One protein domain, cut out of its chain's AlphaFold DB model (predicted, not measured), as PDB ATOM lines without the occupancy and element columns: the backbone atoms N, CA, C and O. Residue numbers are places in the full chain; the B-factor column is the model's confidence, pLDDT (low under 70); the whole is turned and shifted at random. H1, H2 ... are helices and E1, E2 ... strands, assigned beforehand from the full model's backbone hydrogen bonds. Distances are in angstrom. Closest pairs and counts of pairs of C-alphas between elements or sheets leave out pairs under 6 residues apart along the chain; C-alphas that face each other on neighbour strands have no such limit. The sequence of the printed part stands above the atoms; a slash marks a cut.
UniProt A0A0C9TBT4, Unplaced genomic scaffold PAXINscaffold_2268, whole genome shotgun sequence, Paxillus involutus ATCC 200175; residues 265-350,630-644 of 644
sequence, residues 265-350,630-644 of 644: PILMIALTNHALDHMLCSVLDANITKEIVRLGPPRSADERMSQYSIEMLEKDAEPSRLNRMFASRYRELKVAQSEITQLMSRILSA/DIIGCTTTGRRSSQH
ATOM      1  N   PRO A 265     145.026 220.182 196.043       93.44
ATOM      2  CA  PRO A 265     143.574 220.038 196.213       93.44
ATOM      3  C   PRO A 265     143.000 221.010 197.258       93.44
ATOM      4  O   PRO A 265     143.620 221.280 198.288       93.44
ATOM      5  N   ILE A 266     141.784 221.510 197.026       94.75
ATOM      6  CA  ILE A 266     141.056 222.383 197.958       94.75
ATOM      7  C   ILE A 266     140.107 221.541 198.817       94.75
ATOM      8  O   ILE A 266     139.150 220.955 198.314       94.75
ATOM      9  N   LEU A 267     140.329 221.514 200.134       93.00
ATOM     10  CA  LEU A 267     139.439 220.833 201.079       93.00
ATOM     11  C   LEU A 267     138.259 221.734 201.476       93.00
ATOM     12  O   LEU A 267     138.415 222.671 202.259       93.00
ATOM     13  N   MET A 268     137.062 221.412 200.989       92.69
ATOM     14  CA  MET A 268     135.812 222.071 201.366       92.69
ATOM     15  C   MET A 268     135.118 221.295 202.494       92.69
ATOM     16  O   MET A 268     134.925 220.082 202.399       92.69
ATOM     17  N   ILE A 269     134.722 221.996 203.562       91.19
ATOM     18  CA  ILE A 269     134.044 221.406 204.724       91.19
ATOM     19  C   ILE A 269     132.734 222.145 205.002       91.19
ATOM     20  O   ILE A 269     132.739 223.361 205.173       91.19
ATOM     21  N   ALA A 270     131.622 221.412 205.113       89.06
ATOM     22  CA  ALA A 270     130.329 221.957 205.542       89.06
ATOM     23  C   ALA A 270     129.713 221.162 206.709       89.06
ATOM     24  O   ALA A 270     130.035 219.994 206.930       89.06
ATOM     25  N   LEU A 271     128.790 221.775 207.456       81.81
ATOM     26  CA  LEU A 271     128.073 221.097 208.545       81.81
ATOM     27  C   LEU A 271     127.034 220.086 208.028       81.81
ATOM     28  O   LEU A 271     126.850 219.024 208.622       81.81
ATOM     29  N   THR A 272     126.346 220.411 206.929       83.62
ATOM     30  CA  THR A 272     125.242 219.616 206.367       83.62
ATOM     31  C   THR A 272     125.539 219.193 204.934       83.62
ATOM     32  O   THR A 272     126.212 219.916 204.197       83.62
ATOM     33  N   ASN A 273     125.017 218.030 204.524       83.56
ATOM     34  CA  ASN A 273     125.202 217.530 203.156       83.56
ATOM     35  C   ASN A 273     124.597 218.515 202.147       83.56
ATOM     36  O   ASN A 273     125.293 218.943 201.243       83.56
ATOM     37  N   HIS A 274     123.372 219.000 202.373       84.12
ATOM     38  CA  HIS A 274     122.732 219.978 201.481       84.12
ATOM     39  C   HIS A 274     123.562 221.254 201.242       84.12
ATOM     40  O   HIS A 274     123.570 221.763 200.125       84.12
ATOM     41  N   ALA A 275     124.272 221.766 202.256       88.12
ATOM     42  CA  ALA A 275     125.121 222.947 202.091       88.12
ATOM     43  C   ALA A 275     126.394 222.648 201.282       88.12
ATOM     44  O   ALA A 275     126.799 223.475 200.467       88.12
ATOM     45  N   LEU A 276     127.002 221.470 201.479       90.06
ATOM     46  CA  LEU A 276     128.118 221.007 200.650       90.06
ATOM     47  C   LEU A 276     127.672 220.841 199.192       90.06
ATOM     48  O   LEU A 276     128.305 221.368 198.284       90.06
ATOM     49  N   ASP A 277     126.558 220.146 198.988       90.19
ATOM     50  CA  ASP A 277     126.059 219.743 197.674       90.19
ATOM     51  C   ASP A 277     125.675 220.969 196.851       90.19
ATOM     52  O   ASP A 277     126.092 221.093 195.706       90.19
ATOM     53  N   HIS A 278     124.994 221.942 197.465       89.75
ATOM     54  CA  HIS A 278     124.709 223.232 196.840       89.75
ATOM     55  C   HIS A 278     125.990 223.947 196.375       89.75
ATOM     56  O   HIS A 278     126.018 224.509 195.280       89.75
ATOM     57  N   MET A 279     127.053 223.955 197.190       91.25
ATOM     58  CA  MET A 279     128.324 224.588 196.818       91.25
ATOM     59  C   MET A 279     129.020 223.849 195.670       91.25
ATOM     60  O   MET A 279     129.454 224.495 194.722       91.25
ATOM     61  N   LEU A 280     129.086 222.515 195.716       92.44
ATOM     62  CA  LEU A 280     129.712 221.709 194.663       92.44
ATOM     63  C   LEU A 280     128.932 221.791 193.340       92.44
ATOM     64  O   LEU A 280     129.540 222.000 192.293       92.44
ATOM     65  N   CYS A 281     127.597 221.748 193.381       92.19
ATOM     66  CA  CYS A 281     126.761 222.001 192.206       92.19
ATOM     67  C   CYS A 281     126.992 223.406 191.642       92.19
ATOM     68  O   CYS A 281     127.193 223.542 190.442       92.19
ATOM     69  N   SER A 282     127.093 224.437 192.491       92.88
ATOM     70  CA  SER A 282     127.390 225.801 192.026       92.88
ATOM     71  C   SER A 282     128.749 225.907 191.310       92.88
ATOM     72  O   SER A 282     128.880 226.696 190.379       92.88
ATOM     73  N   VAL A 283     129.754 225.112 191.702       93.81
ATOM     74  CA  VAL A 283     131.065 225.030 191.021       93.81
ATOM     75  C   VAL A 283     130.952 224.340 189.652       93.81
ATOM     76  O   VAL A 283     131.562 224.804 188.682       93.81
ATOM     77  N   LEU A 284     130.159 223.265 189.565       92.81
ATOM     78  CA  LEU A 284     129.883 222.532 188.323       92.81
ATOM     79  C   LEU A 284     129.078 223.384 187.330       92.81
ATOM     80  O   LEU A 284     129.471 223.513 186.172       92.81
ATOM     81  N   ASP A 285     127.999 224.015 187.794       93.06
ATOM     82  CA  ASP A 285     127.127 224.889 187.000       93.06
ATOM     83  C   ASP A 285     127.906 226.130 186.500       93.06
ATOM     84  O   ASP A 285     127.750 226.569 185.359       93.06
ATOM     85  N   ALA A 286     128.846 226.638 187.309       90.75
ATOM     86  CA  ALA A 286     129.795 227.692 186.936       90.75
ATOM     87  C   ALA A 286     130.952 227.232 186.019       90.75
ATOM     88  O   ALA A 286     131.815 228.059 185.694       90.75
ATOM     89  N   ASN A 287     130.980 225.949 185.627       92.38
ATOM     90  CA  ASN A 287     131.990 225.294 184.785       92.38
ATOM     91  C   ASN A 287     133.444 225.575 185.219       92.38
ATOM     92  O   ASN A 287     134.313 225.822 184.384       92.38
ATOM     93  N   ILE A 288     133.711 225.562 186.531       92.19
ATOM     94  CA  ILE A 288     135.053 225.833 187.077       92.19
ATOM     95  C   ILE A 288     135.960 224.606 186.946       92.19
ATOM     96  O   ILE A 288     137.078 224.715 186.456       92.19
ATOM     97  N   THR A 289     135.480 223.442 187.387       92.75
ATOM     98  CA  THR A 289     136.189 222.160 187.284       92.75
ATOM     99  C   THR A 289     135.197 220.999 187.320       92.75
ATOM    100  O   THR A 289     134.060 221.160 187.768       92.75
ATOM    101  N   LYS A 290     135.641 219.829 186.857       91.38
ATOM    102  CA  LYS A 290     134.979 218.528 187.047       91.38
ATOM    103  C   LYS A 290     135.820 217.567 187.900       91.38
ATOM    104  O   LYS A 290     135.343 216.488 188.232       91.38
ATOM    105  N   GLU A 291     137.041 217.950 188.283       92.31
ATOM    106  CA  GLU A 291     137.946 217.151 189.122       92.31
ATOM    107  C   GLU A 291     137.547 217.301 190.606       92.31
ATOM    108  O   GLU A 291     138.246 217.922 191.408       92.31
ATOM    109  N   ILE A 292     136.364 216.785 190.960       92.06
ATOM    110  CA  ILE A 292     135.755 216.895 192.294       92.06
ATOM    111  C   ILE A 292     135.580 215.502 192.907       92.06
ATOM    112  O   ILE A 292     134.968 214.630 192.295       92.06
ATOM    113  N   VAL A 293     136.025 215.318 194.154       91.50
ATOM    114  CA  VAL A 293     135.678 214.150 194.981       91.50
ATOM    115  C   VAL A 293     134.820 214.586 196.159       91.50
ATOM    116  O   VAL A 293     135.167 215.503 196.906       91.50
ATOM    117  N   ARG A 294     133.708 213.885 196.370       88.75
ATOM    118  CA  ARG A 294     132.826 214.031 197.523       88.75
ATOM    119  C   ARG A 294     133.021 212.875 198.505       88.75
ATOM    120  O   ARG A 294     132.883 211.707 198.153       88.75
ATOM    121  N   LEU A 295     133.251 213.226 199.766       85.00
ATOM    122  CA  LEU A 295     133.379 212.317 200.900       85.00
ATOM    123  C   LEU A 295     132.112 212.347 201.765       85.00
ATOM    124  O   LEU A 295     131.776 213.366 202.379       85.00
ATOM    125  N   GLY A 296     131.416 211.216 201.837       71.12
ATOM    126  CA  GLY A 296     130.179 211.050 202.597       71.12
ATOM    127  C   GLY A 296     129.330 209.908 202.037       71.12
ATOM    128  O   GLY A 296     129.771 209.227 201.122       71.12
ATOM    129  N   PRO A 297     128.113 209.678 202.558       65.44
ATOM    130  CA  PRO A 297     127.245 208.629 202.030       65.44
ATOM    131  C   PRO A 297     126.937 208.861 200.536       65.44
ATOM    132  O   PRO A 297     126.608 209.989 200.165       65.44
ATOM    133  N   PRO A 298     126.937 207.808 199.692       55.78
ATOM    134  CA  PRO A 298     126.795 207.941 198.235       55.78
ATOM    135  C   PRO A 298     125.399 208.399 197.787       55.78
ATOM    136  O   PRO A 298     125.197 208.741 196.627       55.78
ATOM    137  N   ARG A 299     124.413 208.418 198.697       59.56
ATOM    138  CA  ARG A 299     123.087 208.994 198.443       59.56
ATOM    139  C   ARG A 299     123.090 210.481 198.782       59.56
ATOM    140  O   ARG A 299     122.826 210.878 199.917       59.56
ATOM    141  N   SER A 300     123.386 211.271 197.759       63.22
ATOM    142  CA  SER A 300     123.085 212.698 197.694       63.22
ATOM    143  C   SER A 300     121.574 212.958 197.624       63.22
ATOM    144  O   SER A 300     120.812 212.069 197.253       63.22
ATOM    145  N   ALA A 301     121.149 214.189 197.922       62.66
ATOM    146  CA  ALA A 301     119.820 214.674 197.536       62.66
ATOM    147  C   ALA A 301     119.778 215.194 196.080       62.66
ATOM    148  O   ALA A 301     118.723 215.162 195.459       62.66
ATOM    149  N   ASP A 302     120.916 215.650 195.539       70.81
ATOM    150  CA  ASP A 302     121.106 215.954 194.110       70.81
ATOM    151  C   ASP A 302     121.852 214.781 193.456       70.81
ATOM    152  O   ASP A 302     123.023 214.538 193.771       70.81
ATOM    153  N   GLU A 303     121.185 214.042 192.567       76.19
ATOM    154  CA  GLU A 303     121.733 212.853 191.896       76.19
ATOM    155  C   GLU A 303     123.038 213.144 191.141       76.19
ATOM    156  O   GLU A 303     123.927 212.289 191.103       76.19
ATOM    157  N   ARG A 304     123.223 214.377 190.640       81.12
ATOM    158  CA  ARG A 304     124.447 214.803 189.940       81.12
ATOM    159  C   ARG A 304     125.684 214.748 190.831       81.12
ATOM    160  O   ARG A 304     126.790 214.651 190.310       81.12
ATOM    161  N   MET A 305     125.522 214.798 192.153       84.00
ATOM    162  CA  MET A 305     126.634 214.686 193.101       84.00
ATOM    163  C   MET A 305     126.960 213.247 193.507       84.00
ATOM    164  O   MET A 305     127.997 213.029 194.133       84.00
ATOM    165  N   SER A 306     126.119 212.269 193.160       80.44
ATOM    166  CA  SER A 306     126.368 210.854 193.466       80.44
ATOM    167  C   SER A 306     127.510 210.279 192.616       80.44
ATOM    168  O   SER A 306     128.307 209.496 193.130       80.44
ATOM    169  N   GLN A 307     127.659 210.723 191.359       84.25
ATOM    170  CA  GLN A 307     128.767 210.318 190.471       84.25
ATOM    171  C   GLN A 307     130.148 210.790 190.968       84.25
ATOM    172  O   GLN A 307     131.151 210.143 190.713       84.25
ATOM    173  N   TYR A 308     130.197 211.890 191.730       85.88
ATOM    174  CA  TYR A 308     131.428 212.411 192.334       85.88
ATOM    175  C   TYR A 308     131.703 211.824 193.730       85.88
ATOM    176  O   TYR A 308     132.642 212.254 194.398       85.88
ATOM    177  N   SER A 309     130.884 210.883 194.224       85.50
ATOM    178  CA  SER A 309     131.172 210.198 195.493       85.50
ATOM    179  C   SER A 309     132.380 209.276 195.345       85.50
ATOM    180  O   SER A 309     132.533 208.604 194.322       85.50
ATOM    181  N   ILE A 310     133.242 209.232 196.364       82.19
ATOM    182  CA  ILE A 310     134.447 208.393 196.325       82.19
ATOM    183  C   ILE A 310     134.100 206.914 196.089       82.19
ATOM    184  O   ILE A 310     134.797 206.255 195.335       82.19
ATOM    185  N   GLU A 311     132.975 206.417 196.614       78.62
ATOM    186  CA  GLU A 311     132.512 205.034 196.430       78.62
ATOM    187  C   GLU A 311     132.032 204.700 195.003       78.62
ATOM    188  O   GLU A 311     131.888 203.519 194.668       78.62
ATOM    189  N   MET A 312     131.725 205.708 194.182       77.88
ATOM    190  CA  MET A 312     131.399 205.542 192.758       77.88
ATOM    191  C   MET A 312     132.651 205.709 191.903       77.88
ATOM    192  O   MET A 312     132.926 204.849 191.073       77.88
ATOM    193  N   LEU A 313     133.486 206.707 192.201       78.62
ATOM    194  CA  LEU A 313     134.793 206.868 191.558       78.62
ATOM    195  C   LEU A 313     135.711 205.649 191.795       78.62
ATOM    196  O   LEU A 313     136.451 205.268 190.898       78.62
ATOM    197  N   GLU A 314     135.608 204.972 192.946       74.75
ATOM    198  CA  GLU A 314     136.263 203.680 193.232       74.75
ATOM    199  C   GLU A 314     135.784 202.523 192.330       74.75
ATOM    200  O   GLU A 314     136.513 201.547 192.164       74.75
ATOM    201  N   LYS A 315     134.566 202.592 191.776       71.31
ATOM    202  CA  LYS A 315     134.006 201.569 190.870       71.31
ATOM    203  C   LYS A 315     134.282 201.886 189.407       71.31
ATOM    204  O   LYS A 315     134.574 200.974 188.641       71.31
ATOM    205  N   ASP A 316     134.185 203.164 189.055       68.31
ATOM    206  CA  ASP A 316     134.399 203.666 187.698       68.31
ATOM    207  C   ASP A 316     135.906 203.739 187.359       68.31
ATOM    208  O   ASP A 316     136.290 203.724 186.190       68.31
ATOM    209  N   ALA A 317     136.780 203.743 188.377       62.75
ATOM    210  CA  ALA A 317     138.213 203.487 188.247       62.75
ATOM    211  C   ALA A 317     138.481 202.018 187.849       62.75
ATOM    212  O   ALA A 317     138.772 201.149 188.674       62.75
ATOM    213  N   GLU A 318     138.376 201.762 186.544       54.00
ATOM    214  CA  GLU A 318     138.543 200.458 185.897       54.00
ATOM    215  C   GLU A 318     139.915 199.767 186.152       54.00
ATOM    216  O   GLU A 318     140.860 200.371 186.674       54.00
ATOM    217  N   PRO A 319     140.051 198.452 185.861       48.22
ATOM    218  CA  PRO A 319     140.904 197.558 186.641       48.22
ATOM    219  C   PRO A 319     142.404 197.690 186.359       48.22
ATOM    220  O   PRO A 319     143.004 196.920 185.604       48.22
ATOM    221  N   SER A 320     143.049 198.599 187.086       55.72
ATOM    222  CA  SER A 320     144.506 198.640 187.212       55.72
ATOM    223  C   SER A 320     145.068 197.338 187.818       55.72
ATOM    224  O   SER A 320     144.347 196.513 188.392       55.72
ATOM    225  N   ARG A 321     146.397 197.148 187.753       51.78
ATOM    226  CA  ARG A 321     147.086 195.987 188.367       51.78
ATOM    227  C   ARG A 321     146.766 195.828 189.862       51.78
ATOM    228  O   ARG A 321     146.792 194.701 190.360       51.78
ATOM    229  N   LEU A 322     146.402 196.923 190.537       54.47
ATOM    230  CA  LEU A 322     145.953 196.932 191.926       54.47
ATOM    231  C   LEU A 322     144.729 196.026 192.130       54.47
ATOM    232  O   LEU A 322     144.725 195.260 193.086       54.47
ATOM    233  N   ASN A 323     143.757 195.979 191.207       61.19
ATOM    234  CA  ASN A 323     142.566 195.123 191.357       61.19
ATOM    235  C   ASN A 323     142.895 193.625 191.427       61.19
ATOM    236  O   ASN A 323     142.198 192.878 192.111       61.19
ATOM    237  N   ARG A 324     143.985 193.161 190.797       62.66
ATOM    238  CA  ARG A 324     144.426 191.761 190.937       62.66
ATOM    239  C   ARG A 324     145.069 191.500 192.304       62.66
ATOM    240  O   ARG A 324     144.857 190.432 192.874       62.66
ATOM    241  N   MET A 325     145.802 192.474 192.847       62.25
ATOM    242  CA  MET A 325     146.363 192.408 194.203       62.25
ATOM    243  C   MET A 325     145.268 192.514 195.274       62.25
ATOM    244  O   MET A 325     145.255 191.707 196.202       62.25
ATOM    245  N   PHE A 326     144.296 193.416 195.108       69.06
ATOM    246  CA  PHE A 326     143.105 193.513 195.954       69.06
ATOM    247  C   PHE A 326     142.275 192.236 195.927       69.06
ATOM    248  O   PHE A 326     141.872 191.760 196.983       69.06
ATOM    249  N   ALA A 327     142.066 191.631 194.752       72.12
ATOM    250  CA  ALA A 327     141.378 190.350 194.649       72.12
ATOM    251  C   ALA A 327     142.128 189.227 195.389       72.12
ATOM    252  O   ALA A 327     141.475 188.380 195.994       72.12
ATOM    253  N   SER A 328     143.470 189.222 195.390       78.00
ATOM    254  CA  SER A 328     144.258 188.282 196.207       78.00
ATOM    255  C   SER A 328     144.067 188.546 197.701       78.00
ATOM    256  O   SER A 328     143.558 187.675 198.402       78.00
ATOM    257  N   ARG A 329     144.326 189.779 198.169       78.12
ATOM    258  CA  ARG A 329     144.148 190.171 199.582       78.12
ATOM    259  C   ARG A 329     142.728 189.901 200.088       78.12
ATOM    260  O   ARG A 329     142.557 189.418 201.200       78.12
ATOM    261  N   TYR A 330     141.704 190.144 199.270       78.88
ATOM    262  CA  TYR A 330     140.309 189.853 199.611       78.88
ATOM    263  C   TYR A 330     140.018 188.345 199.694       78.88
ATOM    264  O   TYR A 330     139.296 187.915 200.592       78.88
ATOM    265  N   ARG A 331     140.596 187.518 198.807       83.44
ATOM    266  CA  ARG A 331     140.505 186.048 198.908       83.44
ATOM    267  C   ARG A 331     141.215 185.533 200.156       83.44
ATOM    268  O   ARG A 331     140.631 184.743 200.884       83.44
ATOM    269  N   GLU A 332     142.427 186.001 200.430       84.62
ATOM    270  CA  GLU A 332     143.210 185.632 201.617       84.62
ATOM    271  C   GLU A 332     142.488 186.034 202.911       84.62
ATOM    272  O   GLU A 332     142.390 185.237 203.845       84.62
ATOM    273  N   LEU A 333     141.888 187.230 202.936       84.50
ATOM    274  CA  LEU A 333     140.998 187.673 204.006       84.50
ATOM    275  C   LEU A 333     139.792 186.731 204.157       84.50
ATOM    276  O   LEU A 333     139.468 186.333 205.272       84.50
ATOM    277  N   LYS A 334     139.138 186.336 203.055       85.44
ATOM    278  CA  LYS A 334     137.995 185.405 203.075       85.44
ATOM    279  C   LYS A 334     138.368 183.996 203.539       85.44
ATOM    280  O   LYS A 334     137.593 183.401 204.287       85.44
ATOM    281  N   VAL A 335     139.544 183.491 203.166       89.00
ATOM    282  CA  VAL A 335     140.081 182.224 203.682       89.00
ATOM    283  C   VAL A 335     140.257 182.329 205.198       89.00
ATOM    284  O   VAL A 335     139.647 181.546 205.920       89.00
ATOM    285  N   ALA A 336     140.928 183.369 205.701       85.81
ATOM    286  CA  ALA A 336     141.083 183.584 207.143       85.81
ATOM    287  C   ALA A 336     139.735 183.749 207.891       85.81
ATOM    288  O   ALA A 336     139.568 183.214 208.989       85.81
ATOM    289  N   GLN A 337     138.733 184.416 207.293       86.12
ATOM    290  CA  GLN A 337     137.363 184.456 207.839       86.12
ATOM    291  C   GLN A 337     136.746 183.051 207.933       86.12
ATOM    292  O   GLN A 337     136.118 182.723 208.943       86.12
ATOM    293  N   SER A 338     136.915 182.214 206.904       87.06
ATOM    294  CA  SER A 338     136.391 180.844 206.906       87.06
ATOM    295  C   SER A 338     137.088 179.949 207.935       87.06
ATOM    296  O   SER A 338     136.395 179.240 208.657       87.06
ATOM    297  N   GLU A 339     138.410 180.052 208.089       87.69
ATOM    298  CA  GLU A 339     139.187 179.289 209.077       87.69
ATOM    299  C   GLU A 339     138.761 179.622 210.511       87.69
ATOM    300  O   GLU A 339     138.472 178.713 211.292       87.69
ATOM    301  N   ILE A 340     138.621 180.912 210.848       85.50
ATOM    302  CA  ILE A 340     138.093 181.327 212.159       85.50
ATOM    303  C   ILE A 340     136.665 180.813 212.344       85.50
ATOM    304  O   ILE A 340     136.343 180.286 213.404       85.50
ATOM    305  N   THR A 341     135.805 180.918 211.329       84.94
ATOM    306  CA  THR A 341     134.409 180.453 211.431       84.94
ATOM    307  C   THR A 341     134.327 178.935 211.645       84.94
ATOM    308  O   THR A 341     133.526 178.475 212.456       84.94
ATOM    309  N   GLN A 342     135.189 178.158 210.983       85.75
ATOM    310  CA  GLN A 342     135.309 176.707 211.160       85.75
ATOM    311  C   GLN A 342     135.914 176.319 212.514       85.75
ATOM    312  O   GLN A 342     135.517 175.314 213.099       85.75
ATOM    313  N   LEU A 343     136.878 177.080 213.039       83.00
ATOM    314  CA  LEU A 343     137.381 176.865 214.396       83.00
ATOM    315  C   LEU A 343     136.293 177.179 215.433       83.00
ATOM    316  O   LEU A 343     136.066 176.397 216.350       83.00
ATOM    317  N   MET A 344     135.564 178.279 215.248       79.88
ATOM    318  CA  MET A 344     134.450 178.665 216.111       79.88
ATOM    319  C   MET A 344     133.331 177.621 216.130       79.88
ATOM    320  O   MET A 344     132.812 177.320 217.205       79.88
ATOM    321  N   SER A 345     132.968 177.039 214.982       79.19
ATOM    322  CA  SER A 345     131.989 175.948 214.956       79.19
ATOM    323  C   SER A 345     132.521 174.697 215.660       79.19
ATOM    324  O   SER A 345     131.803 174.171 216.507       79.19
ATOM    325  N   ARG A 346     133.783 174.295 215.420       79.06
ATOM    326  CA  ARG A 346     134.451 173.180 216.127       79.06
ATOM    327  C   ARG A 346     134.444 173.359 217.652       79.06
ATOM    328  O   ARG A 346     134.107 172.425 218.373       79.06
ATOM    329  N   ILE A 347     134.778 174.550 218.157       76.31
ATOM    330  CA  ILE A 347     134.813 174.846 219.604       76.31
ATOM    331  C   ILE A 347     133.411 174.791 220.228       76.31
ATOM    332  O   ILE A 347     133.260 174.343 221.363       76.31
ATOM    333  N   LEU A 348     132.381 175.239 219.503       71.31
ATOM    334  CA  LEU A 348     130.995 175.247 219.987       71.31
ATOM    335  C   LEU A 348     130.272 173.900 219.819       71.31
ATOM    336  O   LEU A 348     129.259 173.688 220.486       71.31
ATOM    337  N   SER A 349     130.753 173.013 218.941       69.88
ATOM    338  CA  SER A 349     130.178 171.679 218.716       69.88
ATOM    339  C   SER A 349     130.812 170.570 219.555       69.88
ATOM    340  O   SER A 349     130.194 169.520 219.692       69.88
ATOM    341  N   ALA A 350     132.022 170.772 220.083       62.28
ATOM    342  CA  ALA A 350     132.763 169.755 220.829       62.28
ATOM    343  C   ALA A 350     132.131 169.458 222.205       62.28
ATOM    344  O   ALA A 350     132.406 170.150 223.189       62.28
ATOM    345  N   ASP A 630     140.918 218.744 192.024       93.94
ATOM    346  CA  ASP A 630     140.871 220.168 192.346       93.94
ATOM    347  C   ASP A 630     140.151 220.427 193.673       93.94
ATOM    348  O   ASP A 630     140.607 221.247 194.472       93.94
ATOM    349  N   ILE A 631     139.036 219.729 193.933       94.62
ATOM    350  CA  ILE A 631     138.211 219.926 195.136       94.62
ATOM    351  C   ILE A 631     137.911 218.593 195.823       94.62
ATOM    352  O   ILE A 631     137.379 217.666 195.217       94.62
ATOM    353  N   ILE A 632     138.150 218.550 197.133       94.25
ATOM    354  CA  ILE A 632     137.697 217.484 198.027       94.25
ATOM    355  C   ILE A 632     136.592 218.063 198.913       94.25
ATOM    356  O   ILE A 632     136.857 218.821 199.844       94.25
ATOM    357  N   GLY A 633     135.340 217.725 198.623       91.44
ATOM    358  CA  GLY A 633     134.187 218.139 199.414       91.44
ATOM    359  C   GLY A 633     133.842 217.119 200.491       91.44
ATOM    360  O   GLY A 633     133.614 215.953 200.187       91.44
ATOM    361  N   CYS A 634     133.743 217.533 201.751       89.19
ATOM    362  CA  CYS A 634     133.303 216.660 202.839       89.19
ATOM    363  C   CYS A 634     132.370 217.394 203.804       89.19
ATOM    364  O   CYS A 634     132.434 218.613 203.962       89.19
ATOM    365  N   THR A 635     131.500 216.660 204.494       81.00
ATOM    366  CA  THR A 635     130.805 217.224 205.658       81.00
ATOM    367  C   THR A 635     131.540 216.903 206.948       81.00
ATOM    368  O   THR A 635     132.313 215.947 207.017       81.00
ATOM    369  N   THR A 636     131.265 217.644 208.022       67.06
ATOM    370  CA  THR A 636     131.757 217.305 209.370       67.06
ATOM    371  C   THR A 636     131.310 215.913 209.832       67.06
ATOM    372  O   THR A 636     131.848 215.399 210.808       67.06
ATOM    373  N   THR A 637     130.337 215.302 209.144       54.72
ATOM    374  CA  THR A 637     129.928 213.895 209.268       54.72
ATOM    375  C   THR A 637     130.431 212.994 208.135       54.72
ATOM    376  O   THR A 637     130.813 211.868 208.418       54.72
ATOM    377  N   GLY A 638     130.529 213.456 206.888       46.53
ATOM    378  CA  GLY A 638     131.081 212.681 205.767       46.53
ATOM    379  C   GLY A 638     132.586 212.417 205.883       46.53
ATOM    380  O   GLY A 638     133.041 211.304 205.638       46.53
ATOM    381  N   ARG A 639     133.348 213.381 206.421       43.59
ATOM    382  CA  ARG A 639     134.755 213.200 206.826       43.59
ATOM    383  C   ARG A 639     134.930 212.101 207.884       43.59
ATOM    384  O   ARG A 639     136.025 211.576 208.027       43.59
ATOM    385  N   ARG A 640     133.861 211.755 208.613       42.03
ATOM    386  CA  ARG A 640     133.841 210.700 209.639       42.03
ATOM    387  C   ARG A 640     133.531 209.309 209.079       42.03
ATOM    388  O   ARG A 640     133.769 208.337 209.781       42.03
ATOM    389  N   SER A 641     132.974 209.210 207.868       35.59
ATOM    390  CA  SER A 641     132.635 207.932 207.219       35.59
ATOM    391  C   SER A 641     133.631 207.514 206.137       35.59
ATOM    392  O   SER A 641     133.699 206.337 205.805       35.59
ATOM    393  N   SER A 642     134.398 208.462 205.586       34.72
ATOM    394  CA  SER A 642     135.358 208.225 204.499       34.72
ATOM    395  C   SER A 642     136.777 207.859 204.959       34.72
ATOM    396  O   SER A 642     137.605 207.492 204.128       34.72
ATOM    397  N   GLN A 643     137.075 207.963 206.260       37.28
ATOM    398  CA  GLN A 643     138.338 207.534 206.890       37.28
ATOM    399  C   GLN A 643     138.311 206.014 207.189       37.28
ATOM    400  O   GLN A 643     138.502 205.584 208.324       37.28
ATOM    401  N   HIS A 644     137.965 205.221 206.168       35.09
ATOM    402  CA  HIS A 644     137.664 203.780 206.207       35.09
ATOM    403  C   HIS A 644     138.235 203.057 204.993       35.09
ATOM    404  O   HIS A 644     138.097 203.630 203.889       35.09
TER     405      HIS A 644
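This is residues 265 to 350 and 630 to 644 of the 644 residues of an uncharacterized protein of Paxillus involutus ATCC 200175 (UniProt A0A0C9TBT4). A parallel sheet, E1 E3 E2, with H1 over one face makes a small head; residues 317 to 350, with H3, stick out as a long arm. The 101 printed residues, mixed in class, run E1, H1, E2, H2, H3, E3. They span 65 by 32 by 22 A, only just extended, close to loose, radius of gyration of the C-alphas 19.3 A.

Find E1, residues 266 to 270, from (141.056, 222.383, 197.958). Next come H1, 273 to 285; E2, 292 to 295; H2, 310 to 316; and H3, 321 to 349, 42.4 A long. E3, 631 to 635, ends at (130.805, 217.224, 205.658).

Within hydrogen-bond range are N 632 of E3 and O 266 of E1, 2.9 A, and N 295 of E2 and O 633 of E3, 2.8 A. H1 is on the sheet, along E3; H2 only grazes it. Every O i to N i+4 pair is within range in H1 and H3, 2 of 3 in H2.

Across the cut, C-alphas 350 and 630 are 58.5 A apart. Link E2 to H2 is long. Residues 636 to 644 are among those under pLDDT 70.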